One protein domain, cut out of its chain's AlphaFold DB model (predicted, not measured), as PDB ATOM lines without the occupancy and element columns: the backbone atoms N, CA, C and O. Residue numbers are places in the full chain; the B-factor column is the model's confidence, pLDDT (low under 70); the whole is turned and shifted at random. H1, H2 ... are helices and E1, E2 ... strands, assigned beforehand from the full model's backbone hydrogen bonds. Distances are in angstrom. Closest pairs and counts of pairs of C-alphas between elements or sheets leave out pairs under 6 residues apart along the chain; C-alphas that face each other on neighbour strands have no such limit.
ATOM      1  N   GLU A   9      10.145  34.113  14.013       73.69
ATOM      2  CA  GLU A   9      10.569  33.547  15.299       73.69
ATOM      3  C   GLU A   9      10.306  34.542  16.444       73.69
ATOM      4  O   GLU A   9      10.981  35.566  16.584       73.69
ATOM      5  N   LEU A  10       9.370  34.199  17.329       70.25
ATOM      6  CA  LEU A  10       9.166  34.875  18.607       70.25
ATOM      7  C   LEU A  10      10.026  34.210  19.684       70.25
ATOM      8  O   LEU A  10       9.990  32.991  19.860       70.25
ATOM      9  N   THR A  11      10.779  35.007  20.446       78.06
ATOM     10  CA  THR A  11      11.619  34.510  21.546       78.06
ATOM     11  C   THR A  11      11.255  35.171  22.871       78.06
ATOM     12  O   THR A  11      11.438  36.373  23.050       78.06
ATOM     13  N   TYR A  12      10.863  34.355  23.850       75.19
ATOM     14  CA  TYR A  12      10.751  34.761  25.253       75.19
ATOM     15  C   TYR A  12      12.007  34.309  25.981       75.19
ATOM     16  O   TYR A  12      12.314  33.116  25.984       75.19
ATOM     17  N   LYS A  13      12.734  35.239  26.606       77.19
ATOM     18  CA  LYS A  13      13.994  34.937  27.293       77.19
ATOM     19  C   LYS A  13      13.962  35.424  28.731       77.19
ATOM     20  O   LYS A  13      13.795  36.614  28.985       77.19
ATOM     21  N   LYS A  14      14.205  34.509  29.668       75.44
ATOM     22  CA  LYS A  14      14.423  34.829  31.078       75.44
ATOM     23  C   LYS A  14      15.849  34.461  31.467       75.44
ATOM     24  O   LYS A  14      16.330  33.382  31.133       75.44
ATOM     25  N   ARG A  15      16.539  35.389  32.129       70.25
ATOM     26  CA  ARG A  15      17.926  35.223  32.571       70.25
ATOM     27  C   ARG A  15      17.969  35.114  34.086       70.25
ATOM     28  O   ARG A  15      17.302  35.887  34.770       70.25
ATOM     29  N   TYR A  16      18.763  34.179  34.586       63.84
ATOM     30  CA  TYR A  16      18.957  33.941  36.008       63.84
ATOM     31  C   TYR A  16      20.440  33.758  36.319       63.84
ATOM     32  O   TYR A  16      21.223  33.296  35.481       63.84
ATOM     33  N   ALA A  17      20.809  34.038  37.565       59.44
ATOM     34  CA  ALA A  17      21.937  33.340  38.164       59.44
ATOM     35  C   ALA A  17      21.567  31.848  38.295       59.44
ATOM     36  O   ALA A  17      20.413  31.515  38.562       59.44
ATOM     37  N   ILE A  18      22.512  30.948  38.032       51.38
ATOM     38  CA  ILE A  18      22.238  29.518  37.821       51.38
ATOM     39  C   ILE A  18      21.659  28.856  39.089       51.38
ATOM     40  O   ILE A  18      22.418  28.618  40.020       51.38
ATOM     41  N   MET A  19      20.358  28.504  39.090       58.16
ATOM     42  CA  MET A  19      19.701  27.543  40.007       58.16
ATOM     43  C   MET A  19      18.459  26.873  39.340       58.16
ATOM     44  O   MET A  19      17.454  27.548  39.164       58.16
ATOM     45  N   GLY A  20      18.534  25.567  38.996       46.00
ATOM     46  CA  GLY A  20      17.423  24.597  38.722       46.00
ATOM     47  C   GLY A  20      16.476  24.781  37.499       46.00
ATOM     48  O   GLY A  20      16.098  25.901  37.195       46.00
ATOM     49  N   GLY A  21      16.065  23.697  36.796       44.09
ATOM     50  CA  GLY A  21      15.511  23.719  35.407       44.09
ATOM     51  C   GLY A  21      14.079  23.186  35.113       44.09
ATOM     52  O   GLY A  21      13.381  22.723  36.010       44.09
ATOM     53  N   ASP A  22      13.666  23.268  33.825       44.44
ATOM     54  CA  ASP A  22      12.378  22.832  33.217       44.44
ATOM     55  C   ASP A  22      12.522  22.539  31.688       44.44
ATOM     56  O   ASP A  22      13.386  23.128  31.040       44.44
ATOM     57  N   VAL A  23      11.688  21.656  31.104       51.03
ATOM     58  CA  VAL A  23      11.908  20.922  29.822       51.03
ATOM     59  C   VAL A  23      11.230  21.484  28.555       51.03
ATOM     60  O   VAL A  23      11.493  21.001  27.458       51.03
ATOM     61  N   LYS A  24      10.381  22.520  28.652       65.88
ATOM     62  CA  LYS A  24       9.812  23.231  27.470       65.88
ATOM     63  C   LYS A  24      10.647  24.429  27.012       65.88
ATOM     64  O   LYS A  24      10.206  25.240  26.198       65.88
ATOM     65  N   TYR A  25      11.827  24.562  27.588       72.50
ATOM     66  CA  TYR A  25      12.682  25.712  27.434       72.50
ATOM     67  C   TYR A  25      14.087  25.245  27.080       72.50
ATOM     68  O   TYR A  25      14.589  24.277  27.645       72.50
ATOM     69  N   GLU A  26      14.733  25.960  26.169       80.00
ATOM     70  CA  GLU A  26      16.157  25.780  25.929       80.00
ATOM     71  C   GLU A  26      16.919  26.524  27.025       80.00
ATOM     72  O   GLU A  26      16.744  27.731  27.214       80.00
ATOM     73  N   ALA A  27      17.745  25.791  27.765       83.81
ATOM     74  CA  ALA A  27      18.634  26.341  28.770       83.81
ATOM     75  C   ALA A  27      20.051  26.441  28.198       83.81
ATOM     76  O   ALA A  27      20.630  25.443  27.775       83.81
ATOM     77  N   GLN A  28      20.634  27.636  28.223       88.06
ATOM     78  CA  GLN A  28      22.010  27.875  27.796       88.06
ATOM     79  C   GLN A  28      22.752  28.673  28.867       88.06
ATOM     80  O   GLN A  28      22.256  29.694  29.343       88.06
ATOM     81  N   VAL A  29      23.967  28.250  29.215       90.56
ATOM     82  CA  VAL A  29      24.889  29.087  29.991       90.56
ATOM     83  C   VAL A  29      25.656  29.985  29.022       90.56
ATOM     84  O   VAL A  29      26.402  29.509  28.170       90.56
ATOM     85  N   GLU A  30      25.450  31.292  29.132       90.50
ATOM     86  CA  GLU A  30      26.245  32.313  28.451       90.50
ATOM     87  C   GLU A  30      27.438  32.661  29.344       90.50
ATOM     88  O   GLU A  30      27.244  33.129  30.464       90.50
ATOM     89  N   TRP A  31      28.660  32.416  28.870       93.00
ATOM     90  CA  TRP A  31      29.892  32.748  29.587       93.00
ATOM     91  C   TRP A  31      30.536  33.976  28.930       93.00
ATOM     92  O   TRP A  31      31.111  33.873  27.847       93.00
ATOM     93  N   GLY A  32      30.341  35.142  29.556       92.12
ATOM     94  CA  GLY A  32      30.979  36.414  29.202       92.12
ATOM     95  C   GLY A  32      32.376  36.537  29.811       92.12
ATOM     96  O   GLY A  32      32.913  35.554  30.293       92.12
ATOM     97  N   TYR A  33      32.957  37.735  29.845       93.31
ATOM     98  CA  TYR A  33      34.328  37.940  30.322       93.31
ATOM     99  C   TYR A  33      34.573  37.377  31.735       93.31
ATOM    100  O   TYR A  33      35.467  36.554  31.923       93.31
ATOM    101  N   GLN A  34      33.789  37.801  32.729       93.62
ATOM    102  CA  GLN A  34      33.919  37.328  34.114       93.62
ATOM    103  C   GLN A  34      32.642  36.659  34.624       93.62
ATOM    104  O   GLN A  34      32.664  35.999  35.663       93.62
ATOM    105  N   LYS A  35      31.518  36.819  33.917       91.75
ATOM    106  CA  LYS A  35      30.200  36.385  34.391       91.75
ATOM    107  C   LYS A  35      29.627  35.253  33.551       91.75
ATOM    108  O   LYS A  35      29.692  35.260  32.325       91.75
ATOM    109  N   GLN A  36      28.971  34.319  34.233       90.38
ATOM    110  CA  GLN A  36      28.117  33.306  33.620       90.38
ATOM    111  C   GLN A  36      26.647  33.646  33.871       90.38
ATOM    112  O   GLN A  36      26.272  34.012  34.983       90.38
ATOM    113  N   THR A  37      25.809  33.512  32.845       87.62
ATOM    114  CA  THR A  37      24.364  33.763  32.920       87.62
ATOM    115  C   THR A  37      23.602  32.551  32.407       87.62
ATOM    116  O   THR A  37      23.809  32.138  31.267       87.62
ATOM    117  N   LEU A  38      22.680  32.004  33.206       86.12
ATOM    118  CA  LEU A  38      21.730  31.009  32.711       86.12
ATOM    119  C   LEU A  38      20.620  31.729  31.956       86.12
ATOM    120  O   LEU A  38      19.891  32.549  32.512       86.12
ATOM    121  N   SER A  39      20.492  31.404  30.681       83.69
ATOM    122  CA  SER A  39      19.424  31.857  29.812       83.69
ATOM    123  C   SER A  39      18.443  30.724  29.581       83.69
ATOM    124  O   SER A  39      18.845  29.647  29.159       83.69
ATOM    125  N   ILE A  40      17.166  30.989  29.830       82.38
ATOM    126  CA  ILE A  40      16.059  30.086  29.539       82.38
ATOM    127  C   ILE A  40      15.227  30.745  28.440       82.38
ATOM    128  O   ILE A  40      14.705  31.847  28.642       82.38
ATOM    129  N   SER A  41      15.134  30.103  27.277       83.06
ATOM    130  CA  SER A  41      14.385  30.612  26.126       83.06
ATOM    131  C   SER A  41      13.269  29.678  25.680       83.06
ATOM    132  O   SER A  41      13.433  28.461  25.658       83.06
ATOM    133  N   ARG A  42      12.139  30.267  25.280       80.81
ATOM    134  CA  ARG A  42      11.072  29.594  24.531       80.81
ATOM    135  C   ARG A  42      10.957  30.263  23.170       80.81
ATOM    136  O   ARG A  42      10.751  31.477  23.110       80.81
ATOM    137  N   LYS A  43      11.077  29.462  22.117       79.56
ATOM    138  CA  LYS A  43      10.840  29.878  20.737       79.56
ATOM    139  C   LYS A  43       9.429  29.492  20.316       79.56
ATOM    140  O   LYS A  43       8.948  28.426  20.708       79.56
ATOM    141  N   LYS A  44       8.779  30.344  19.531       76.81
ATOM    142  CA  LYS A  44       7.492  30.061  18.898       76.81
ATOM    143  C   LYS A  44       7.501  30.617  17.479       76.81
ATOM    144  O   LYS A  44       7.962  31.732  17.270       76.81
ATOM    145  N   VAL A  45       6.998  29.831  16.534       75.56
ATOM    146  CA  VAL A  45       6.732  30.292  15.170       75.56
ATOM    147  C   VAL A  45       5.330  30.887  15.154       75.56
ATOM    148  O   VAL A  45       4.394  30.234  15.624       75.56
ATOM    149  N   ALA A  46       5.211  32.118  14.666       69.88
ATOM    150  CA  ALA A  46       3.936  32.791  14.455       69.88
ATOM    151  C   ALA A  46       3.743  33.085  12.964       69.88
ATOM    152  O   ALA A  46       4.687  33.477  12.273       69.88
ATOM    153  N   GLU A  47       2.515  32.900  12.484       67.00
ATOM    154  CA  GLU A  47       2.138  33.242  11.114       67.00
ATOM    155  C   GLU A  47       2.033  34.764  10.975       67.00
ATOM    156  O   GLU A  47       1.407  35.443  11.794       67.00
ATOM    157  N   SER A  48       2.672  35.322   9.947       60.06
ATOM    158  CA  SER A  48       2.539  36.735   9.614       60.06
ATOM    159  C   SER A  48       1.342  36.936   8.682       60.06
ATOM    160  O   SER A  48       1.149  36.210   7.715       60.06
ATOM    161  N   THR A  49       0.520  37.949   8.957       56.19
ATOM    162  CA  THR A  49      -0.588  38.358   8.072       56.19
ATOM    163  C   THR A  49      -0.142  39.311   6.958       56.19
ATOM    164  O   THR A  49      -0.955  39.723   6.132       56.19
ATOM    165  N   ASN A  50       1.142  39.678   6.932       54.50
ATOM    166  CA  ASN A  50       1.733  40.543   5.917       54.50
ATOM    167  C   ASN A  50       2.252  39.700   4.746       54.50
ATOM    168  O   ASN A  50       2.727  38.587   4.950       54.50
ATOM    169  N   SER A  51       2.224  40.256   3.531       55.00
ATOM    170  CA  SER A  51       2.948  39.692   2.385       55.00
ATOM    171  C   SER A  51       4.400  39.383   2.768       55.00
ATOM    172  O   SER A  51       5.021  40.217   3.424       55.00
ATOM    173  N   GLU A  52       4.905  38.225   2.324       55.59
ATOM    174  CA  GLU A  52       6.133  37.484   2.705       55.59
ATOM    175  C   GLU A  52       7.459  38.262   2.910       55.59
ATOM    176  O   GLU A  52       8.473  37.656   3.238       55.59
ATOM    177  N   VAL A  53       7.510  39.584   2.730       55.66
ATOM    178  CA  VAL A  53       8.763  40.350   2.628       55.66
ATOM    179  C   VAL A  53       8.985  41.351   3.773       55.66
ATOM    180  O   VAL A  53      10.136  41.681   4.060       55.66
ATOM    181  N   ASP A  54       7.939  41.796   4.480       62.28
ATOM    182  CA  ASP A  54       8.073  42.835   5.513       62.28
ATOM    183  C   ASP A  54       7.867  42.311   6.939       62.28
ATOM    184  O   ASP A  54       6.879  41.642   7.258       62.28
ATOM    185  N   LEU A  55       8.786  42.696   7.836       67.94
ATOM    186  CA  LEU A  55       8.629  42.486   9.276       67.94
ATOM    187  C   LEU A  55       7.306  43.107   9.757       67.94
ATOM    188  O   LEU A  55       6.910  44.174   9.277       67.94
ATOM    189  N   PRO A  56       6.619  42.487  10.732       73.94
ATOM    190  CA  PRO A  56       5.393  43.046  11.273       73.94
ATOM    191  C   PRO A  56       5.665  44.428  11.864       73.94
ATOM    192  O   PRO A  56       6.649  44.644  12.574       73.94
ATOM    193  N   GLY A  57       4.752  45.367  11.612       76.50
ATOM    194  CA  GLY A  57       4.783  46.666  12.273       76.50
ATOM    195  C   GLY A  57       4.732  46.529  13.798       76.50
ATOM    196  O   GLY A  57       4.391  45.480  14.348       76.50
ATOM    197  N   GLU A  58       5.040  47.616  14.498       80.06
ATOM    198  CA  GLU A  58       5.131  47.661  15.961       80.06
ATOM    199  C   GLU A  58       3.902  47.089  16.691       80.06
ATOM    200  O   GLU A  58       4.038  46.286  17.617       80.06
ATOM    201  N   SER A  59       2.699  47.472  16.252       82.50
ATOM    202  CA  SER A  59       1.440  46.992  16.835       82.50
ATOM    203  C   SER A  59       1.255  45.485  16.636       82.50
ATOM    204  O   SER A  59       0.930  44.777  17.586       82.50
ATOM    205  N   ASN A  60       1.529  44.983  15.427       82.75
ATOM    206  CA  ASN A  60       1.388  43.562  15.097       82.75
ATOM    207  C   ASN A  60       2.427  42.719  15.841       82.75
ATOM    208  O   ASN A  60       2.079  41.690  16.409       82.75
ATOM    209  N   SER A  61       3.673  43.197  15.935       80.94
ATOM    210  CA  SER A  61       4.726  42.553  16.732       80.94
ATOM    211  C   SER A  61       4.313  42.392  18.198       80.94
ATOM    212  O   SER A  61       4.547  41.350  18.808       80.94
ATOM    213  N   ARG A  62       3.681  43.423  18.781       86.62
ATOM    214  CA  ARG A  62       3.197  43.385  20.167       86.62
ATOM    215  C   ARG A  62       2.030  42.418  20.337       86.62
ATOM    216  O   ARG A  62       2.040  41.664  21.303       86.62
ATOM    217  N   ALA A  63       1.063  42.440  19.420       87.06
ATOM    218  CA  ALA A  63      -0.068  41.515  19.437       87.06
ATOM    219  C   ALA A  63       0.418  40.061  19.367       87.06
ATOM    220  O   ALA A  63       0.107  39.279  20.255       87.06
ATOM    221  N   MET A  64       1.313  39.748  18.423       85.81
ATOM    222  CA  MET A  64       1.938  38.424  18.302       85.81
ATOM    223  C   MET A  64       2.634  37.983  19.599       85.81
ATOM    224  O   MET A  64       2.483  36.844  20.030       85.81
ATOM    225  N   LEU A  65       3.375  38.881  20.262       87.75
ATOM    226  CA  LEU A  65       4.036  38.575  21.539       87.75
ATOM    227  C   LEU A  65       3.064  38.385  22.714       87.75
ATOM    228  O   LEU A  65       3.417  37.694  23.672       87.75
ATOM    229  N   ILE A  66       1.892  39.018  22.685       89.44
ATOM    230  CA  ILE A  66       0.859  38.851  23.712       89.44
ATOM    231  C   ILE A  66       0.118  37.532  23.488       89.44
ATOM    232  O   ILE A  66       0.022  36.741  24.423       89.44
ATOM    233  N   ASP A  67      -0.319  37.267  22.258       88.56
ATOM    234  CA  ASP A  67      -1.110  36.085  21.897       88.56
ATOM    235  C   ASP A  67      -0.340  34.777  22.132       88.56
ATOM    236  O   ASP A  67      -0.911  33.773  22.551       88.56
ATOM    237  N   GLU A  68       0.979  34.793  21.924       87.62
ATOM    238  CA  GLU A  68       1.845  33.618  22.087       87.62
ATOM    239  C   GLU A  68       2.564  33.549  23.447       87.62
ATOM    240  O   GLU A  68       3.420  32.675  23.681       87.62
ATOM    241  N   ALA A  69       2.223  34.458  24.369       87.06
ATOM    242  CA  ALA A  69       2.855  34.549  25.676       87.06
ATOM    243  C   ALA A  69       2.707  33.227  26.456       87.06
ATOM    244  O   ALA A  69       1.600  32.737  26.658       87.06
ATOM    245  N   PRO A  70       3.808  32.607  26.928       85.75
ATOM    246  CA  PRO A  70       3.698  31.422  27.772       85.75
ATOM    247  C   PRO A  70       3.060  31.762  29.122       85.75
ATOM    248  O   PRO A  70       3.493  32.713  29.769       85.75
ATOM    249  N   ASP A  71       2.174  30.900  29.630       86.00
ATOM    250  CA  ASP A  71       1.499  31.087  30.928       86.00
ATOM    251  C   ASP A  71       2.464  31.390  32.085       86.00
ATOM    252  O   ASP A  71       2.159  32.182  32.972       86.00
ATOM    253  N   LYS A  72       3.658  30.778  32.079       83.75
ATOM    254  CA  LYS A  72       4.695  31.016  33.102       83.75
ATOM    255  C   LYS A  72       5.315  32.410  33.027       83.75
ATOM    256  O   LYS A  72       5.804  32.912  34.035       83.75
ATOM    257  N   PHE A  73       5.374  32.994  31.833       85.44
ATOM    258  CA  PHE A  73       5.767  34.387  31.652       85.44
ATOM    259  C   PHE A  73       4.617  35.302  32.069       85.44
ATOM    260  O   PHE A  73       4.842  36.248  32.818       85.44
ATOM    261  N   ASP A  74       3.400  34.989  31.625       89.94
ATOM    262  CA  ASP A  74       2.250  35.856  31.843       89.94
ATOM    263  C   ASP A  74       1.847  35.945  33.319       89.94
ATOM    264  O   ASP A  74       1.548  37.023  33.822       89.94
ATOM    265  N   ASN A  75       1.968  34.845  34.063       87.69
ATOM    266  CA  ASN A  75       1.546  34.766  35.462       87.69
ATOM    267  C   ASN A  75       2.704  34.856  36.474       87.69
ATOM    268  O   ASN A  75       2.586  34.388  37.604       87.69
ATOM    269  N   LEU A  76       3.850  35.430  36.084       80.38
ATOM    270  CA  LEU A  76       5.087  35.355  36.870       80.38
ATOM    271  C   LEU A  76       5.031  36.050  38.247       80.38
ATOM    272  O   LEU A  76       5.637  35.558  39.196       80.38
ATOM    273  N   GLN A  77       4.365  37.202  38.352       83.88
ATOM    274  CA  GLN A  77       4.224  37.991  39.593       83.88
ATOM    275  C   GLN A  77       2.753  38.207  39.991       83.88
ATOM    276  O   GLN A  77       2.446  39.036  40.844       83.88
ATOM    277  N   GLY A  78       1.839  37.480  39.354       85.56
ATOM    278  CA  GLY A  78       0.398  37.680  39.450       85.56
ATOM    279  C   GLY A  78      -0.263  37.461  38.096       85.56
ATOM    280  O   GLY A  78       0.417  37.438  37.069       85.56
ATOM    281  N   THR A  79      -1.580  37.286  38.104       90.50
ATOM    282  CA  THR A  79      -2.360  36.968  36.903       90.50
ATOM    283  C   THR A  79      -2.174  38.024  35.811       90.50
ATOM    284  O   THR A  79      -2.308  39.219  36.081       90.50
ATOM    285  N   ASN A  80      -1.877  37.583  34.587       89.69
ATOM    286  CA  ASN A  80      -1.713  38.410  33.381       89.69
ATOM    287  C   ASN A  80      -0.661  39.534  33.490       89.69
ATOM    288  O   ASN A  80      -0.729  40.544  32.780       89.69
ATOM    289  N   CYS A  81       0.299  39.430  34.416       90.00
ATOM    290  CA  CYS A  81       1.311  40.464  34.625       90.00
ATOM    291  C   CYS A  81       2.237  40.635  33.407       90.00
ATOM    292  O   CYS A  81       2.569  41.768  33.055       90.00
ATOM    293  N   GLY A  82       2.625  39.543  32.741       89.00
ATOM    294  CA  GLY A  82       3.576  39.571  31.630       89.00
ATOM    295  C   GLY A  82       2.999  40.265  30.399       89.00
ATOM    296  O   GLY A  82       3.612  41.192  29.867       89.00
ATOM    297  N   THR A  83       1.796  39.881  29.982       93.25
ATOM    298  CA  THR A  83       1.068  40.507  28.870       93.25
ATOM    299  C   THR A  83       0.671  41.943  29.200       93.25
ATOM    300  O   THR A  83       0.833  42.822  28.356       93.25
ATOM    301  N   SER A  84       0.281  42.237  30.447       92.25
ATOM    302  CA  SER A  84       0.019  43.615  30.893       92.25
ATOM    303  C   SER A  84       1.262  44.509  30.822       92.25
ATOM    304  O   SER A  84       1.164  45.686  30.464       92.25
ATOM    305  N   MET A  85       2.442  43.973  31.154       89.81
ATOM    306  CA  MET A  85       3.714  44.683  31.002       89.81
ATOM    307  C   MET A  85       4.074  44.865  29.524       89.81
ATOM    308  O   MET A  85       4.421  45.978  29.124       89.81
ATOM    309  N   LEU A  86       3.938  43.826  28.690       89.38
ATOM    310  CA  LEU A  86       4.151  43.916  27.237       89.38
ATOM    311  C   LEU A  86       3.244  44.970  26.593       89.38
ATOM    312  O   LEU A  86       3.719  45.799  25.817       89.38
ATOM    313  N   ALA A  87       1.971  45.016  26.986       89.38
ATOM    314  CA  ALA A  87       0.997  45.991  26.503       89.38
ATOM    315  C   ALA A  87       1.420  47.445  26.772       89.38
ATOM    316  O   ALA A  87       1.099  48.323  25.977       89.38
ATOM    317  N   LYS A  88       2.202  47.700  27.829       88.06
ATOM    318  CA  LYS A  88       2.717  49.031  28.208       88.06
ATOM    319  C   LYS A  88       4.181  49.261  27.815       88.06
ATOM    320  O   LYS A  88       4.720  50.338  28.057       88.06
ATOM    321  N   SER A  89       4.840  48.264  27.226       83.69
ATOM    322  CA  SER A  89       6.275  48.308  26.941       83.69
ATOM    323  C   SER A  89       6.614  49.288  25.819       83.69
ATOM    324  O   SER A  89       5.848  49.460  24.863       83.69
TER     325      SER A  89
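AT A GLANCE: This is residues 9 to 89 of the 172 residues of an uncharacterized protein of Fusarium oxysporum (UniProt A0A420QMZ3). A long, strongly twisted sheet of three strands runs out from a small cluster of three short helices near one end of it. E3 is in the middle of the sheet, with E1 on one side and E2 on the other; the E2 and E3 hairpin reaches away from the helices, while H1 crosses near the beginning of E1 and H3 packs on H1 away from the sheet. The printed part has 81 residues, with three named strands followed by three named helices in the order E1 E2 E3 H1 H2 H3; the sheet's order is E1, E3, E2, antiparallel throughout, and the class is mixed, helices and strands. The whole is loose, with a radius of gyration of the C-alphas of 14.8 A and spans of 43 by 32 by 23 A.

IN THESE COORDINATES: E3, the longest strand, holds residues 36 to 46 and measures 30.9 A from first to last C-alpha. E1 holds residues 9 to 16, 22.3 A long, beginning at C-alpha 9 (10.569, 33.547, 15.299). E2 holds residues 26 to 31, 15.8 A, and ends at C-alpha 31 (29.892, 32.748, 29.587). H1 holds residues 58 to 67, 14.4 A. H2 is residues 71 to 74. H3 is residues 81 to 88, 10.8 A, ending at C-alpha 88 (2.717, 49.031, 28.208).

HOW THE PARTS SIT: E3 is the inner strand. E1 and E3 are antiparallel at 157 degrees, with N 10 and O 44 at 2.8 A and N 40 and O 14 at 2.9 A, within hydrogen-bond range. E2 and E3 form a hairpin, antiparallel at 142 degrees, with N 28 and O 39 at 2.8 A. H1 is on the sheet at a height over the sheet of 6.3 A, and the closest C-alphas of E1 and H1 are those of Leu 10 and Leu 65, 7.0 A apart. It lies only just over E1, with 3 of its 10 C-alphas, and runs across the strands, at 69 degrees to E1 on the local plane. H1 and H3 touch, closest at the C-alphas of Ile 66 and Thr 83, 5.4 A, at a shallow tilt of 12 degrees, opposite ways. H2 and H3 touch only at the corner, the C-alphas of Asp 74 and Gly 82 being closest at 4.0 A. H2 and H3 are not on the sheet. In H1 and H3 every O i to N i+4 pair is within hydrogen-bond range; H2 is too short for such a pair.

THE WHOLE: The two C-alphas farthest apart are those of Gln 34 and Ser 51, 44.4 A. The printed part has no cut. The link from E3 to H1, 11 residues, is long. The mean pLDDT of the printed part is 78.2, and it is under 70 at residues 16 to 24 and 46 to 55.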